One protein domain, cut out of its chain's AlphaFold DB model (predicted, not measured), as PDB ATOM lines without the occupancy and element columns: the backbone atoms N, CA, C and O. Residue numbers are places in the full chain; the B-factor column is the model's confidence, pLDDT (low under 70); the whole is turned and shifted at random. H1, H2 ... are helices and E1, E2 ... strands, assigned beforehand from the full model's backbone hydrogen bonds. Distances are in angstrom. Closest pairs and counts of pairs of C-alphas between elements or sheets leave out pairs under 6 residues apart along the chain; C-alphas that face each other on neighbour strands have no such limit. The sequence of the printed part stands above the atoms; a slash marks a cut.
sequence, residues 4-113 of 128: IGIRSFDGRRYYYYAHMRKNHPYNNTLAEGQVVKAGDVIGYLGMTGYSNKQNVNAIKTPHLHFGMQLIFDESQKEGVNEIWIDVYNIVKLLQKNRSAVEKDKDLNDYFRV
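AT A GLANCE: This is residues 4 to 113 of the 128 residues of the protein "M23 family metallopeptidase" of Clostridiaceae bacterium (UniProt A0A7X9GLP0). With little regular structure, this domain pairs a twisted four-stranded sheet, E1 to E4, with a small separate hairpin, E5 and E6, toward the other end. Part of the looping stretch 19 to 64 lies between them, and H1 lies off the sheet. Of 110 printed residues, 37 are in named elements, mixed, ordered E1 E2 E3 E4 H1 E5 E6. It is compact, radius of gyration of the C-alphas 15.2 A, spanning 43 by 35 by 29 A.

IN THESE COORDINATES: Find C-alpha 4 at (91.050, -23.336, -50.319), beginning E1, residues 4 to 7. Next come E2, 13 to 18, 16.4 A; E3, 65 to 70, 17.0 A; E4, 83 to 85; H1, 88 to 97, 14.9 A; E5, 101 to 104; and E6, 109 to 112, ending at (82.167, -28.767, -35.424).

HOW THE PARTS SIT: E1 E2 E3 E4 form a meander, successive antiparallel hairpins; within hydrogen-bond range find N 6 and O 15, 2.9 A, N 16 and O 67, 2.8 A, and N 70 and O 83, 2.9 A. H1, with 4 of 6 O i to N i+4 pairs within range, is not on this sheet. The antiparallel hairpin E5 and E6, with N 102 and O 111 at 2.8 A, is apart from E1 to E4.

THE WHOLE: The farthest C-alphas, Asn 81 and Asp 106, are 43.6 A apart. The printed part has no cut; links E2 to E3 and E3 to E4 are long. No printed residue is under 70 in pLDDT.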
ATOM      1  N   ILE A   4      90.391 -23.708 -51.568       98.00
ATOM      2  CA  ILE A   4      91.050 -23.336 -50.319       98.00
ATOM      3  C   ILE A   4      92.298 -24.193 -50.117       98.00
ATOM      4  O   ILE A   4      92.305 -25.390 -50.410       98.00
ATOM      5  N   GLY A   5      93.362 -23.543 -49.653       97.88
ATOM      6  CA  GLY A   5      94.631 -24.164 -49.317       97.88
ATOM      7  C   GLY A   5      94.933 -23.999 -47.837       97.88
ATOM      8  O   GLY A   5      94.790 -22.900 -47.313       97.88
ATOM      9  N   ILE A   6      95.369 -25.067 -47.175       98.38
ATOM     10  CA  ILE A   6      95.733 -25.055 -45.753       98.38
ATOM     11  C   ILE A   6      97.168 -25.555 -45.628       98.38
ATOM     12  O   ILE A   6      97.511 -26.596 -46.183       98.38
ATOM     13  N   ARG A   7      98.016 -24.821 -44.906       97.19
ATOM     14  CA  ARG A   7      99.406 -25.214 -44.636       97.19
ATOM     15  C   ARG A   7      99.519 -25.763 -43.220       97.19
ATOM     16  O   ARG A   7      98.939 -25.200 -42.295       97.19
ATOM     17  N   SER A   8     100.252 -26.860 -43.054       96.00
ATOM     18  CA  SER A   8     100.595 -27.356 -41.721       96.00
ATOM     19  C   SER A   8     101.558 -26.401 -41.017       96.00
ATOM     20  O   SER A   8     102.350 -25.716 -41.664       96.00
ATOM     21  N   PHE A   9     101.531 -26.385 -39.682       94.25
ATOM     22  CA  PHE A   9     102.409 -25.524 -38.882       94.25
ATOM     23  C   PHE A   9     103.902 -25.785 -39.100       94.25
ATOM     24  O   PHE A   9     104.694 -24.853 -39.058       94.25
ATOM     25  N   ASP A  10     104.285 -27.036 -39.363       94.50
ATOM     26  CA  ASP A  10     105.670 -27.401 -39.683       94.50
ATOM     27  C   ASP A  10     106.103 -26.973 -41.097       94.50
ATOM     28  O   ASP A  10     107.246 -27.210 -41.480       94.50
ATOM     29  N   GLY A  11     105.198 -26.389 -41.892       94.12
ATOM     30  CA  GLY A  11     105.441 -25.966 -43.269       94.12
ATOM     31  C   GLY A  11     105.570 -27.111 -44.274       94.12
ATOM     32  O   GLY A  11     105.708 -26.848 -45.465       94.12
ATOM     33  N   ARG A  12     105.493 -28.374 -43.834       97.12
ATOM     34  CA  ARG A  12     105.834 -29.539 -44.665       97.12
ATOM     35  C   ARG A  12     104.691 -30.079 -45.507       97.12
ATOM     36  O   ARG A  12     104.913 -30.960 -46.336       97.12
ATOM     37  N   ARG A  13     103.461 -29.623 -45.268       97.81
ATOM     38  CA  ARG A  13     102.259 -30.110 -45.950       97.81
ATOM     39  C   ARG A  13     101.391 -28.951 -46.405       97.81
ATOM     40  O   ARG A  13     101.150 -28.004 -45.655       97.81
ATOM     41  N   TYR A  14     100.865 -29.080 -47.615       98.12
ATOM     42  CA  TYR A  14      99.807 -28.231 -48.139       98.12
ATOM     43  C   TYR A  14      98.609 -29.096 -48.528       98.12
ATOM     44  O   TYR A  14      98.731 -30.035 -49.312       98.12
ATOM     45  N   TYR A  15      97.456 -28.800 -47.938       98.31
ATOM     46  CA  TYR A  15      96.182 -29.459 -48.198       98.31
ATOM     47  C   TYR A  15      95.372 -28.589 -49.148       98.31
ATOM     48  O   TYR A  15      95.131 -27.416 -48.864       98.31
ATOM     49  N   TYR A  16      94.943 -29.168 -50.261       98.31
ATOM     50  CA  TYR A  16      94.276 -28.456 -51.338       98.31
ATOM     51  C   TYR A  16      92.861 -28.984 -51.539       98.31
ATOM     52  O   TYR A  16      92.677 -30.170 -51.805       98.31
ATOM     53  N   TYR A  17      91.870 -28.101 -51.452       98.50
ATOM     54  CA  TYR A  17      90.461 -28.418 -51.666       98.50
ATOM     55  C   TYR A  17      89.911 -27.529 -52.773       98.50
ATOM     56  O   TYR A  17      90.038 -26.307 -52.708       98.50
ATOM     57  N   ALA A  18      89.287 -28.115 -53.790       98.19
ATOM     58  CA  ALA A  18      88.768 -27.377 -54.934       98.19
ATOM     59  C   ALA A  18      87.377 -27.844 -55.364       98.19
ATOM     60  O   ALA A  18      86.834 -28.838 -54.881       98.19
ATOM     61  N   HIS A  19      86.818 -27.081 -56.303       97.81
ATOM     62  CA  HIS A  19      85.453 -27.218 -56.806       97.81
ATOM     63  C   HIS A  19      84.390 -26.867 -55.769       97.81
ATOM     64  O   HIS A  19      83.284 -27.401 -55.801       97.81
ATOM     65  N   MET A  20      84.697 -25.911 -54.888       98.06
ATOM     66  CA  MET A  20      83.775 -25.493 -53.833       98.06
ATOM     67  C   MET A  20      82.479 -24.904 -54.411       98.06
ATOM     68  O   MET A  20      82.398 -24.515 -55.585       98.06
ATOM     69  N   ARG A  21      81.443 -24.860 -53.579       98.12
ATOM     70  CA  ARG A  21      80.081 -24.443 -53.916       98.12
ATOM     71  C   ARG A  21      80.029 -23.029 -54.496       98.12
ATOM     72  O   ARG A  21      80.694 -22.106 -54.038       98.12
ATOM     73  N   LYS A  22      79.191 -22.854 -55.517       97.56
ATOM     74  CA  LYS A  22      78.880 -21.543 -56.096       97.56
ATOM     75  C   LYS A  22      78.173 -20.655 -55.063       97.56
ATOM     76  O   LYS A  22      77.291 -21.139 -54.361       97.56
ATOM     77  N   ASN A  23      78.517 -19.369 -55.023       96.81
ATOM     78  CA  ASN A  23      77.980 -18.315 -54.143       96.81
ATOM     79  C   ASN A  23      78.233 -18.486 -52.635       96.81
ATOM     80  O   ASN A  23      78.177 -17.490 -51.929       96.81
ATOM     81  N   HIS A  24      78.512 -19.698 -52.150       97.12
ATOM     82  CA  HIS A  24      78.813 -19.972 -50.742       97.12
ATOM     83  C   HIS A  24      79.925 -21.027 -50.608       97.12
ATOM     84  O   HIS A  24      79.644 -22.169 -50.234       97.12
ATOM     85  N   PRO A  25      81.161 -20.722 -51.049       97.44
ATOM     86  CA  PRO A  25      82.233 -21.713 -51.139       97.44
ATOM     87  C   PRO A  25      82.853 -22.085 -49.788       97.44
ATOM     88  O   PRO A  25      83.272 -23.231 -49.624       97.44
ATOM     89  N   TYR A  26      82.908 -21.142 -48.847       98.12
ATOM     90  CA  TYR A  26      83.617 -21.244 -47.570       98.12
ATOM     91  C   TYR A  26      82.657 -20.965 -46.410       98.12
ATOM     92  O   TYR A  26      81.606 -20.365 -46.623       98.12
ATOM     93  N   ASN A  27      83.012 -21.405 -45.204       97.75
ATOM     94  CA  ASN A  27      82.336 -20.949 -43.990       97.75
ATOM     95  C   ASN A  27      82.601 -19.440 -43.800       97.75
ATOM     96  O   ASN A  27      83.719 -18.976 -44.032       97.75
ATOM     97  N   ASN A  28      81.580 -18.685 -43.399       95.94
ATOM     98  CA  ASN A  28      81.596 -17.228 -43.263       95.94
ATOM     99  C   ASN A  28      82.615 -16.710 -42.243       95.94
ATOM    100  O   ASN A  28      83.004 -15.547 -42.317       95.94
ATOM    101  N   THR A  29      83.059 -17.543 -41.301       95.31
ATOM    102  CA  THR A  29      84.052 -17.147 -40.295       95.31
ATOM    103  C   THR A  29      85.492 -17.342 -40.759       95.31
ATOM    104  O   THR A  29      86.394 -17.165 -39.945       95.31
ATOM    105  N   LEU A  30      85.727 -17.776 -42.003       96.69
ATOM    106  CA  LEU A  30      87.069 -18.028 -42.524       96.69
ATOM    107  C   LEU A  30      87.666 -16.798 -43.197       96.69
ATOM    108  O   LEU A  30      87.037 -16.163 -44.042       96.69
ATOM    109  N   ALA A  31      88.935 -16.548 -42.898       96.62
ATOM    110  CA  ALA A  31      89.762 -15.565 -43.581       96.62
ATOM    111  C   ALA A  31      91.144 -16.139 -43.926       96.62
ATOM    112  O   ALA A  31      91.630 -17.085 -43.303       96.62
ATOM    113  N   GLU A  32      91.805 -15.556 -44.927       97.25
ATOM    114  CA  GLU A  32      93.200 -15.888 -45.224       97.25
ATOM    115  C   GLU A  32      94.099 -15.584 -44.013       97.25
ATOM    116  O   GLU A  32      93.927 -14.581 -43.325       97.25
ATOM    117  N   GLY A  33      95.054 -16.477 -43.738       96.94
ATOM    118  CA  GLY A  33      95.944 -16.382 -42.574       96.94
ATOM    119  C   GLY A  33      95.356 -16.920 -41.264       96.94
ATOM    120  O   GLY A  33      96.087 -17.040 -40.281       96.94
ATOM    121  N   GLN A  34      94.076 -17.294 -41.236       97.06
ATOM    122  CA  GLN A  34      93.452 -17.880 -40.055       97.06
ATOM    123  C   GLN A  34      93.980 -19.287 -39.753       97.06
ATOM    124  O   GLN A  34      94.150 -20.124 -40.642       97.06
ATOM    125  N   VAL A  35      94.174 -19.564 -38.463       96.19
ATOM    126  CA  VAL A  35      94.436 -20.914 -37.962       96.19
ATOM    127  C   VAL A  35      93.142 -21.718 -37.952       96.19
ATOM    128  O   VAL A  35      92.134 -21.278 -37.403       96.19
ATOM    129  N   VAL A  36      93.203 -22.926 -38.505       96.31
ATOM    130  CA  VAL A  36      92.118 -23.911 -38.458       96.31
ATOM    131  C   VAL A  36      92.583 -25.169 -37.738       96.31
ATOM    132  O   VAL A  36      93.764 -25.525 -37.759       96.31
ATOM    133  N   LYS A  37      91.643 -25.859 -37.106       94.38
ATOM    134  CA  LYS A  37      91.833 -27.153 -36.461       94.38
ATOM    135  C   LYS A  37      91.214 -28.258 -37.317       94.38
ATOM    136  O   LYS A  37      90.301 -28.035 -38.112       94.38
ATOM    137  N   ALA A  38      91.691 -29.490 -37.139       93.12
ATOM    138  CA  ALA A  38      91.033 -30.642 -37.750       93.12
ATOM    139  C   ALA A  38      89.553 -30.703 -37.319       93.12
ATOM    140  O   ALA A  38      89.218 -30.470 -36.162       93.12
ATOM    141  N   GLY A  39      88.657 -30.997 -38.258       94.38
ATOM    142  CA  GLY A  39      87.215 -31.018 -38.004       94.38
ATOM    143  C   GLY A  39      86.506 -29.671 -38.174       94.38
ATOM    144  O   GLY A  39      85.281 -29.682 -38.265       94.38
ATOM    145  N   ASP A  40      87.222 -28.544 -38.286       96.88
ATOM    146  CA  ASP A  40      86.601 -27.274 -38.683       96.88
ATOM    147  C   ASP A  40      85.958 -27.400 -40.073       96.88
ATOM    148  O   ASP A  40      86.501 -28.025 -40.991       96.88
ATOM    149  N   VAL A  41      84.789 -26.781 -40.247       97.94
ATOM    150  CA  VAL A  41      84.120 -26.722 -41.549       97.94
ATOM    151  C   VAL A  41      84.763 -25.618 -42.371       97.94
ATOM    152  O   VAL A  41      84.538 -24.436 -42.140       97.94
ATOM    153  N   ILE A  42      85.544 -26.020 -43.370       98.25
ATOM    154  CA  ILE A  42      86.296 -25.083 -44.213       98.25
ATOM    155  C   ILE A  42      85.518 -24.589 -45.446       98.25
ATOM    156  O   ILE A  42      85.984 -23.733 -46.196       98.25
ATOM    157  N   GLY A  43      84.332 -25.148 -45.692       97.81
ATOM    158  CA  GLY A  43      83.494 -24.799 -46.832       97.81
ATOM    159  C   GLY A  43      82.614 -25.941 -47.313       97.81
ATOM    160  O   GLY A  43      82.399 -26.929 -46.611       97.81
ATOM    161  N   TYR A  44      82.108 -25.799 -48.537       98.06
ATOM    162  CA  TYR A  44      81.047 -26.655 -49.064       98.06
ATOM    163  C   TYR A  44      81.379 -27.206 -50.446       98.06
ATOM    164  O   TYR A  44      81.824 -26.477 -51.333       98.06
ATOM    165  N   LEU A  45      81.106 -28.498 -50.641       97.31
ATOM    166  CA  LEU A  45      81.260 -29.186 -51.923       97.31
ATOM    167  C   LEU A  45      80.405 -28.521 -53.008       97.31
ATOM    168  O   LEU A  45      79.259 -28.128 -52.773       97.31
ATOM    169  N   GLY A  46      80.958 -28.416 -54.213       97.06
ATOM    170  CA  GLY A  46      80.290 -27.791 -55.341       97.06
ATOM    171  C   GLY A  46      80.629 -28.409 -56.687       97.06
ATOM    172  O   GLY A  46      80.912 -29.597 -56.817       97.06
ATOM    173  N   MET A  47      80.529 -27.558 -57.707       97.62
ATOM    174  CA  MET A  47      80.760 -27.881 -59.116       97.62
ATOM    175  C   MET A  47      81.514 -26.751 -59.829       97.62
ATOM    176  O   MET A  47      81.465 -26.634 -61.058       97.62
ATOM    177  N   THR A  48      82.178 -25.863 -59.077       98.12
ATOM    178  CA  THR A  48      82.825 -24.708 -59.698       98.12
ATOM    179  C   THR A  48      84.152 -25.083 -60.350       98.12
ATOM    180  O   THR A  48      84.996 -25.762 -59.771       98.12
ATOM    181  N   GLY A  49      84.407 -24.608 -61.563       95.19
ATOM    182  CA  GLY A  49      85.556 -25.086 -62.335       95.19
ATOM    183  C   GLY A  49      85.390 -24.841 -63.821       95.19
ATOM    184  O   GLY A  49      84.396 -24.245 -64.217       95.19
ATOM    185  N   TYR A  50      86.383 -25.277 -64.603       93.56
ATOM    186  CA  TYR A  50      86.366 -25.299 -66.074       93.56
ATOM    187  C   TYR A  50      85.772 -24.039 -66.720       93.56
ATOM    188  O   TYR A  50      84.910 -24.094 -67.591       93.56
ATOM    189  N   SER A  51      86.227 -22.881 -66.245       94.00
ATOM    190  CA  SER A  51      85.818 -21.570 -66.731       94.00
ATOM    191  C   SER A  51      86.930 -20.560 -66.468       94.00
ATOM    192  O   SER A  51      87.642 -20.665 -65.467       94.00
ATOM    193  N   ASN A  52      87.041 -19.569 -67.349       93.19
ATOM    194  CA  ASN A  52      87.870 -18.379 -67.159       93.19
ATOM    195  C   ASN A  52      87.237 -17.356 -66.199       93.19
ATOM    196  O   ASN A  52      87.899 -16.403 -65.798       93.19
ATOM    197  N   LYS A  53      85.965 -17.539 -65.822       94.75
ATOM    198  CA  LYS A  53      85.281 -16.731 -64.814       94.75
ATOM    199  C   LYS A  53      85.216 -17.494 -63.497       94.75
ATOM    200  O   LYS A  53      84.936 -18.696 -63.455       94.75
ATOM    201  N   GLN A  54      85.443 -16.785 -62.397       91.81
ATOM    202  CA  GLN A  54      85.219 -17.333 -61.063       91.81
ATOM    203  C   GLN A  54      83.725 -17.619 -60.847       91.81
ATOM    204  O   GLN A  54      82.865 -17.046 -61.515       91.81
ATOM    205  N   ASN A  55      83.409 -18.505 -59.897       96.38
ATOM    206  CA  ASN A  55      82.032 -18.765 -59.469       96.38
ATOM    207  C   ASN A  55      81.101 -19.328 -60.573       96.38
ATOM    208  O   ASN A  55      79.889 -19.110 -60.563       96.38
ATOM    209  N   VAL A  56      81.654 -20.083 -61.528       97.31
ATOM    210  CA  VAL A  56      80.899 -20.767 -62.594       97.31
ATOM    211  C   VAL A  56      80.846 -22.268 -62.332       97.31
ATOM    212  O   VAL A  56      81.885 -22.893 -62.132       97.31
ATOM    213  N   ASN A  57      79.640 -22.843 -62.378       97.38
ATOM    214  CA  ASN A  57      79.424 -24.290 -62.344       97.38
ATOM    215  C   ASN A  57      79.536 -24.872 -63.758       97.38
ATOM    216  O   ASN A  57      78.538 -24.910 -64.472       97.38
ATOM    217  N   ALA A  58      80.730 -25.306 -64.159       95.75
ATOM    218  CA  ALA A  58      80.942 -25.984 -65.445       95.75
ATOM    219  C   ALA A  58      81.310 -27.473 -65.297       95.75
ATOM    220  O   ALA A  58      81.511 -28.170 -66.290       95.75
ATOM    221  N   ILE A  59      81.382 -27.985 -64.067       96.06
ATOM    222  CA  ILE A  59      81.557 -29.413 -63.782       96.06
ATOM    223  C   ILE A  59      80.176 -30.071 -63.695       96.06
ATOM    224  O   ILE A  59      79.274 -29.526 -63.064       96.06
ATOM    225  N   LYS A  60      80.011 -31.245 -64.315       95.50
ATOM    226  CA  LYS A  60      78.717 -31.951 -64.374       95.50
ATOM    227  C   LYS A  60      78.370 -32.721 -63.098       95.50
ATOM    228  O   LYS A  60      77.204 -32.784 -62.729       95.50
ATOM    229  N   THR A  61      79.370 -33.302 -62.440       96.50
ATOM    230  CA  THR A  61      79.180 -34.129 -61.242       96.50
ATOM    231  C   THR A  61      79.722 -33.393 -60.021       96.50
ATOM    232  O   THR A  61      80.918 -33.087 -60.012       96.50
ATOM    233  N   PRO A  62      78.901 -33.121 -58.990       96.12
ATOM    234  CA  PRO A  62      79.391 -32.568 -57.735       96.12
ATOM    235  C   PRO A  62      80.451 -33.481 -57.125       96.12
ATOM    236  O   PRO A  62      80.203 -34.663 -56.893       96.12
ATOM    237  N   HIS A  63      81.633 -32.937 -56.867       96.69
ATOM    238  CA  HIS A  63      82.705 -33.655 -56.194       96.69
ATOM    239  C   HIS A  63      83.651 -32.671 -55.515       96.69
ATOM    240  O   HIS A  63      83.712 -31.494 -55.869       96.69
ATOM    241  N   LEU A  64      84.395 -33.176 -54.538       97.06
ATOM    242  CA  LEU A  64      85.496 -32.460 -53.918       97.06
ATOM    243  C   LEU A  64      86.790 -32.929 -54.576       97.06
ATOM    244  O   LEU A  64      87.101 -34.118 -54.532       97.06
ATOM    245  N   HIS A  65      87.544 -32.010 -55.174       97.56
ATOM    246  CA  HIS A  65      88.926 -32.304 -55.536       97.56
ATOM    247  C   HIS A  65      89.794 -32.055 -54.307       97.56
ATOM    248  O   HIS A  65      89.816 -30.937 -53.793       97.56
ATOM    249  N   PHE A  66      90.468 -33.099 -53.836       98.31
ATOM    250  CA  PHE A  66      91.355 -33.050 -52.683       98.31
ATOM    251  C   PHE A  66      92.757 -33.493 -53.092       98.31
ATOM    252  O   PHE A  66      92.920 -34.569 -53.665       98.31
ATOM    253  N   GLY A  67      93.750 -32.667 -52.778       98.25
ATOM    254  CA  GLY A  67      95.161 -32.955 -52.991       98.25
ATOM    255  C   GLY A  67      95.975 -32.672 -51.736       98.25
ATOM    256  O   GLY A  67      95.584 -31.870 -50.885       98.25
ATOM    257  N   MET A  68      97.126 -33.329 -51.635       98.50
ATOM    258  CA  MET A  68      98.115 -33.048 -50.606       98.50
ATOM    259  C   MET A  68      99.496 -32.974 -51.243       98.50
ATOM    260  O   MET A  68      99.895 -33.878 -51.977       98.50
ATOM    261  N   GLN A  69     100.201 -31.894 -50.942       98.38
ATOM    262  CA  GLN A  69     101.566 -31.648 -51.374       98.38
ATOM    263  C   GLN A  69     102.508 -31.769 -50.176       98.38
ATOM    264  O   GLN A  69     102.182 -31.307 -49.077       98.38
ATOM    265  N   LEU A  70     103.672 -32.377 -50.399       98.25
ATOM    266  CA  LEU A  70     104.788 -32.396 -49.458       98.25
ATOM    267  C   LEU A  70     105.793 -31.301 -49.822       98.25
ATOM    268  O   LEU A  70     106.084 -31.085 -50.996       98.25
ATOM    269  N   ILE A  71     106.311 -30.616 -48.807       98.00
ATOM    270  CA  ILE A  71     107.235 -29.492 -48.951       98.00
ATOM    271  C   ILE A  71     108.423 -29.748 -48.022       98.00
ATOM    272  O   ILE A  71     108.298 -29.722 -46.799       98.00
ATOM    273  N   PHE A  72     109.578 -30.035 -48.603       96.44
ATOM    274  CA  PHE A  72     110.843 -30.207 -47.886       96.44
ATOM    275  C   PHE A  72     111.771 -29.008 -48.078       96.44
ATOM    276  O   PHE A  72     112.618 -28.752 -47.227       96.44
ATOM    277  N   ASP A  73     111.580 -28.278 -49.175       95.81
ATOM    278  CA  ASP A  73     112.313 -27.074 -49.545       95.81
ATOM    279  C   ASP A  73     111.337 -26.017 -50.091       95.81
ATOM    280  O   ASP A  73     110.346 -26.364 -50.736       95.81
ATOM    281  N   GLU A  74     111.604 -24.728 -49.857       92.75
ATOM    282  CA  GLU A  74     110.715 -23.631 -50.286       92.75
ATOM    283  C   GLU A  74     110.525 -23.607 -51.815       92.75
ATOM    284  O   GLU A  74     109.449 -23.256 -52.298       92.75
ATOM    285  N   SER A  75     111.518 -24.063 -52.592       94.38
ATOM    286  CA  SER A  75     111.422 -24.165 -54.058       94.38
ATOM    287  C   SER A  75     110.375 -25.171 -54.545       94.38
ATOM    288  O   SER A  75     110.016 -25.149 -55.722       94.38
ATOM    289  N   GLN A  76     109.878 -26.044 -53.663       95.50
ATOM    290  CA  GLN A  76     108.839 -27.032 -53.963       95.50
ATOM    291  C   GLN A  76     107.434 -26.493 -53.720       95.50
ATOM    292  O   GLN A  76     106.472 -27.194 -54.018       95.50
ATOM    293  N   LYS A  77     107.295 -25.296 -53.139       92.88
ATOM    294  CA  LYS A  77     106.017 -24.757 -52.665       92.88
ATOM    295  C   LYS A  77     105.058 -24.415 -53.798       92.88
ATOM    296  O   LYS A  77     103.864 -24.654 -53.646       92.88
ATOM    297  N   GLU A  78     105.579 -23.848 -54.880       91.31
ATOM    298  CA  GLU A  78     104.814 -23.411 -56.046       91.31
ATOM    299  C   GLU A  78     105.640 -23.652 -57.316       91.31
ATOM    300  O   GLU A  78     106.837 -23.357 -57.355       91.31
ATOM    301  N   GLY A  79     104.999 -24.162 -58.367       91.62
ATOM    302  CA  GLY A  79     105.606 -24.306 -59.691       91.62
ATOM    303  C   GLY A  79     105.921 -25.751 -60.074       91.62
ATOM    304  O   GLY A  79     105.215 -26.684 -59.716       91.62
ATOM    305  N   VAL A  80     106.971 -25.952 -60.872       93.69
ATOM    306  CA  VAL A  80     107.250 -27.262 -61.496       93.69
ATOM    307  C   VAL A  80     107.815 -28.312 -60.533       93.69
ATOM    308  O   VAL A  80     107.855 -29.488 -60.878       93.69
ATOM    309  N   ASN A  81     108.234 -27.898 -59.334       95.81
ATOM    310  CA  ASN A  81     108.875 -28.757 -58.334       95.81
ATOM    311  C   ASN A  81     107.899 -29.272 -57.259       95.81
ATOM    312  O   ASN A  81     108.336 -29.809 -56.241       95.81
ATOM    313  N   GLU A  82     106.593 -29.073 -57.438       96.94
ATOM    314  CA  GLU A  82     105.586 -29.517 -56.475       96.94
ATOM    315  C   GLU A  82     105.555 -31.048 -56.352       96.94
ATOM    316  O   GLU A  82     105.508 -31.776 -57.345       96.94
ATOM    317  N   ILE A  83     105.521 -31.545 -55.113       98.00
ATOM    318  CA  ILE A  83     105.461 -32.981 -54.819       98.00
ATOM    319  C   ILE A  83     104.056 -33.331 -54.335       98.00
ATOM    320  O   ILE A  83     103.746 -33.190 -53.153       98.00
ATOM    321  N   TRP A  84     103.208 -33.809 -55.243       98.06
ATOM    322  CA  TRP A  84     101.855 -34.279 -54.932       98.06
ATOM    323  C   TRP A  84     101.848 -35.779 -54.635       98.06
ATOM    324  O   TRP A  84     102.464 -36.563 -55.357       98.06
ATOM    325  N   ILE A  85     101.133 -36.188 -53.586       98.31
ATOM    326  CA  ILE A  85     101.029 -37.600 -53.187       98.31
ATOM    327  C   ILE A  85      99.637 -38.171 -53.452       98.31
ATOM    328  O   ILE A  85      98.636 -37.454 -53.418       98.31
ATOM    329  N   ASP A  86      99.563 -39.488 -53.658       98.19
ATOM    330  CA  ASP A  86      98.287 -40.203 -53.657       98.19
ATOM    331  C   ASP A  86      97.687 -40.203 -52.242       98.19
ATOM    332  O   ASP A  86      98.255 -40.738 -51.285       98.19
ATOM    333  N   VAL A  87      96.508 -39.594 -52.114       98.25
ATOM    334  CA  VAL A  87      95.782 -39.440 -50.851       98.25
ATOM    335  C   VAL A  87      94.744 -40.538 -50.604       98.25
ATOM    336  O   VAL A  87      94.098 -40.523 -49.556       98.25
ATOM    337  N   TYR A  88      94.566 -41.504 -51.512       98.00
ATOM    338  CA  TYR A  88      93.495 -42.502 -51.425       98.00
ATOM    339  C   TYR A  88      93.501 -43.268 -50.095       98.00
ATOM    340  O   TYR A  88      92.488 -43.320 -49.392       98.00
ATOM    341  N   ASN A  89      94.653 -43.821 -49.702       98.00
ATOM    342  CA  ASN A  89      94.761 -44.593 -48.461       98.00
ATOM    343  C   ASN A  89      94.591 -43.720 -47.208       98.00
ATOM    344  O   ASN A  89      94.010 -44.176 -46.222       98.00
ATOM    345  N   ILE A  90      95.027 -42.456 -47.261       96.44
ATOM    346  CA  ILE A  90      94.825 -41.482 -46.179       96.44
ATOM    347  C   ILE A  90      93.328 -41.212 -46.009       96.44
ATOM    348  O   ILE A  90      92.793 -41.343 -44.910       96.44
ATOM    349  N   VAL A  91      92.621 -40.902 -47.097       96.94
ATOM    350  CA  VAL A  91      91.174 -40.652 -47.071       96.94
ATOM    351  C   VAL A  91      90.413 -41.890 -46.596       96.94
ATOM    352  O   VAL A  91      89.528 -41.776 -45.749       96.94
ATOM    353  N   LYS A  92      90.788 -43.085 -47.066       96.94
ATOM    354  CA  LYS A  92      90.185 -44.358 -46.641       96.94
ATOM    355  C   LYS A  92      90.333 -44.598 -45.134       96.94
ATOM    356  O   LYS A  92      89.397 -45.084 -44.497       96.94
ATOM    357  N   LEU A  93      91.481 -44.248 -44.555       95.75
ATOM    358  CA  LEU A  93      91.700 -44.301 -43.109       95.75
ATOM    359  C   LEU A  93      90.829 -43.267 -42.374       95.75
ATOM    360  O   LEU A  93      90.130 -43.607 -41.416       95.75
ATOM    361  N   LEU A  94      90.837 -42.014 -42.837       93.88
ATOM    362  CA  LEU A  94      90.128 -40.901 -42.199       93.88
ATOM    363  C   LEU A  94      88.602 -41.005 -42.313       93.88
ATOM    364  O   LEU A  94      87.891 -40.492 -41.453       93.88
ATOM    365  N   GLN A  95      88.074 -41.728 -43.303       95.06
ATOM    366  CA  GLN A  95      86.635 -41.965 -43.464       95.06
ATOM    367  C   GLN A  95      85.984 -42.590 -42.215       95.06
ATOM    368  O   GLN A  95      84.798 -42.362 -41.951       95.06
ATOM    369  N   LYS A  96      86.756 -43.361 -41.437       93.19
ATOM    370  CA  LYS A  96      86.315 -43.977 -40.176       93.19
ATOM    371  C   LYS A  96      86.270 -42.995 -38.995       93.19
ATOM    372  O   LYS A  96      85.712 -43.336 -37.962       93.19
ATOM    373  N   ASN A  97      86.822 -41.792 -39.156       92.00
ATOM    374  CA  ASN A  97      87.017 -40.780 -38.113       92.00
ATOM    375  C   ASN A  97      86.369 -39.438 -38.498       92.00
ATOM    376  O   ASN A  97      86.947 -38.371 -38.306       92.00
ATOM    377  N   ARG A  98      85.175 -39.484 -39.102       93.69
ATOM    378  CA  ARG A  98      84.443 -38.275 -39.511       93.69
ATOM    379  C   ARG A  98      83.986 -37.472 -38.293       93.69
ATOM    380  O   ARG A  98      83.416 -38.033 -37.360       93.69
ATOM    381  N   SER A  99      84.201 -36.162 -38.335       94.25
ATOM    382  CA  SER A  99      83.768 -35.233 -37.289       94.25
ATOM    383  C   SER A  99      82.288 -34.884 -37.446       94.25
ATOM    384  O   SER A  99      81.805 -34.683 -38.561       94.25
ATOM    385  N   ALA A 100      81.568 -34.820 -36.326       96.44
ATOM    386  CA  ALA A 100      80.194 -34.336 -36.300       96.44
ATOM    387  C   ALA A 100      80.170 -32.808 -36.423       96.44
ATOM    388  O   ALA A 100      81.026 -32.121 -35.858       96.44
ATOM    389  N   VAL A 101      79.175 -32.297 -37.145       97.44
ATOM    390  CA  VAL A 101      78.952 -30.864 -37.343       97.44
ATOM    391  C   VAL A 101      77.488 -30.528 -37.097       97.44
ATOM    392  O   VAL A 101      76.606 -31.340 -37.383       97.44
ATOM    393  N   GLU A 102      77.234 -29.328 -36.603       98.06
ATOM    394  CA  GLU A 102      75.902 -28.772 -36.396       98.06
ATOM    395  C   GLU A 102      75.726 -27.485 -37.193       98.06
ATOM    396  O   GLU A 102      76.701 -26.829 -37.556       98.06
ATOM    397  N   LYS A 103      74.475 -27.157 -37.520       97.81
ATOM    398  CA  LYS A 103      74.153 -25.959 -38.291       97.81
ATOM    399  C   LYS A 103      73.879 -24.791 -37.350       97.81
ATOM    400  O   LYS A 103      72.903 -24.833 -36.603       97.81
ATOM    401  N   ASP A 104      74.649 -23.726 -37.499       97.88
ATOM    402  CA  ASP A 104      74.303 -22.404 -37.000       97.88
ATOM    403  C   ASP A 104      73.311 -21.748 -37.974       97.88
ATOM    404  O   ASP A 104      73.541 -21.666 -39.189       97.88
ATOM    405  N   LYS A 105      72.149 -21.340 -37.462       96.31
ATOM    406  CA  LYS A 105      71.079 -20.765 -38.288       96.31
ATOM    407  C   LYS A 105      71.309 -19.293 -38.607       96.31
ATOM    408  O   LYS A 105      70.866 -18.866 -39.671       96.31
ATOM    409  N   ASP A 106      71.998 -18.568 -37.736       96.19
ATOM    410  CA  ASP A 106      72.211 -17.129 -37.854       96.19
ATOM    411  C   ASP A 106      73.310 -16.848 -38.879       96.19
ATOM    412  O   ASP A 106      73.142 -16.028 -39.782       96.19
ATOM    413  N   LEU A 107      74.399 -17.618 -38.816       95.25
ATOM    414  CA  LEU A 107      75.479 -17.591 -39.803       95.25
ATOM    415  C   LEU A 107      75.148 -18.399 -41.063       95.25
ATOM    416  O   LEU A 107      75.839 -18.277 -42.073       95.25
ATOM    417  N   ASN A 108      74.090 -19.218 -41.018       95.44
ATOM    418  CA  ASN A 108      73.710 -20.168 -42.066       95.44
ATOM    419  C   ASN A 108      74.891 -21.058 -42.507       95.44
ATOM    420  O   ASN A 108      75.072 -21.354 -43.691       95.44
ATOM    421  N   ASP A 109      75.666 -21.511 -41.527       97.69
ATOM    422  CA  ASP A 109      76.881 -22.295 -41.706       97.69
ATOM    423  C   ASP A 109      76.918 -23.496 -40.768       97.69
ATOM    424  O   ASP A 109      76.085 -23.637 -39.876       97.69
ATOM    425  N   TYR A 110      77.864 -24.399 -41.001       98.00
ATOM    426  CA  TYR A 110      78.089 -25.557 -40.149       98.00
ATOM    427  C   TYR A 110      79.366 -25.389 -39.342       98.00
ATOM    428  O   TYR A 110      80.368 -24.899 -39.859       98.00
ATOM    429  N   PHE A 111      79.343 -25.864 -38.103       97.69
ATOM    430  CA  PHE A 111      80.466 -25.824 -37.176       97.69
ATOM    431  C   PHE A 111      80.640 -27.190 -36.524       97.69
ATOM    432  O   PHE A 111      79.703 -27.980 -36.436       97.69
ATOM    433  N   ARG A 112      81.866 -27.509 -36.114       96.06
ATOM    434  CA  ARG A 112      82.167 -28.767 -35.424       96.06
ATOM    435  C   ARG A 112      81.451 -28.846 -34.077       96.06
ATOM    436  O   ARG A 112      81.384 -27.857 -33.361       96.06
ATOM    437  N   VAL A 113      81.003 -30.047 -33.717       96.81
ATOM    438  CA  VAL A 113      80.375 -30.317 -32.408       96.81
ATOM    439  C   VAL A 113      81.422 -30.551 -31.314       96.81
ATOM    440  O   VAL A 113      81.214 -30.202 -30.158       96.81
TER     441      VAL A 113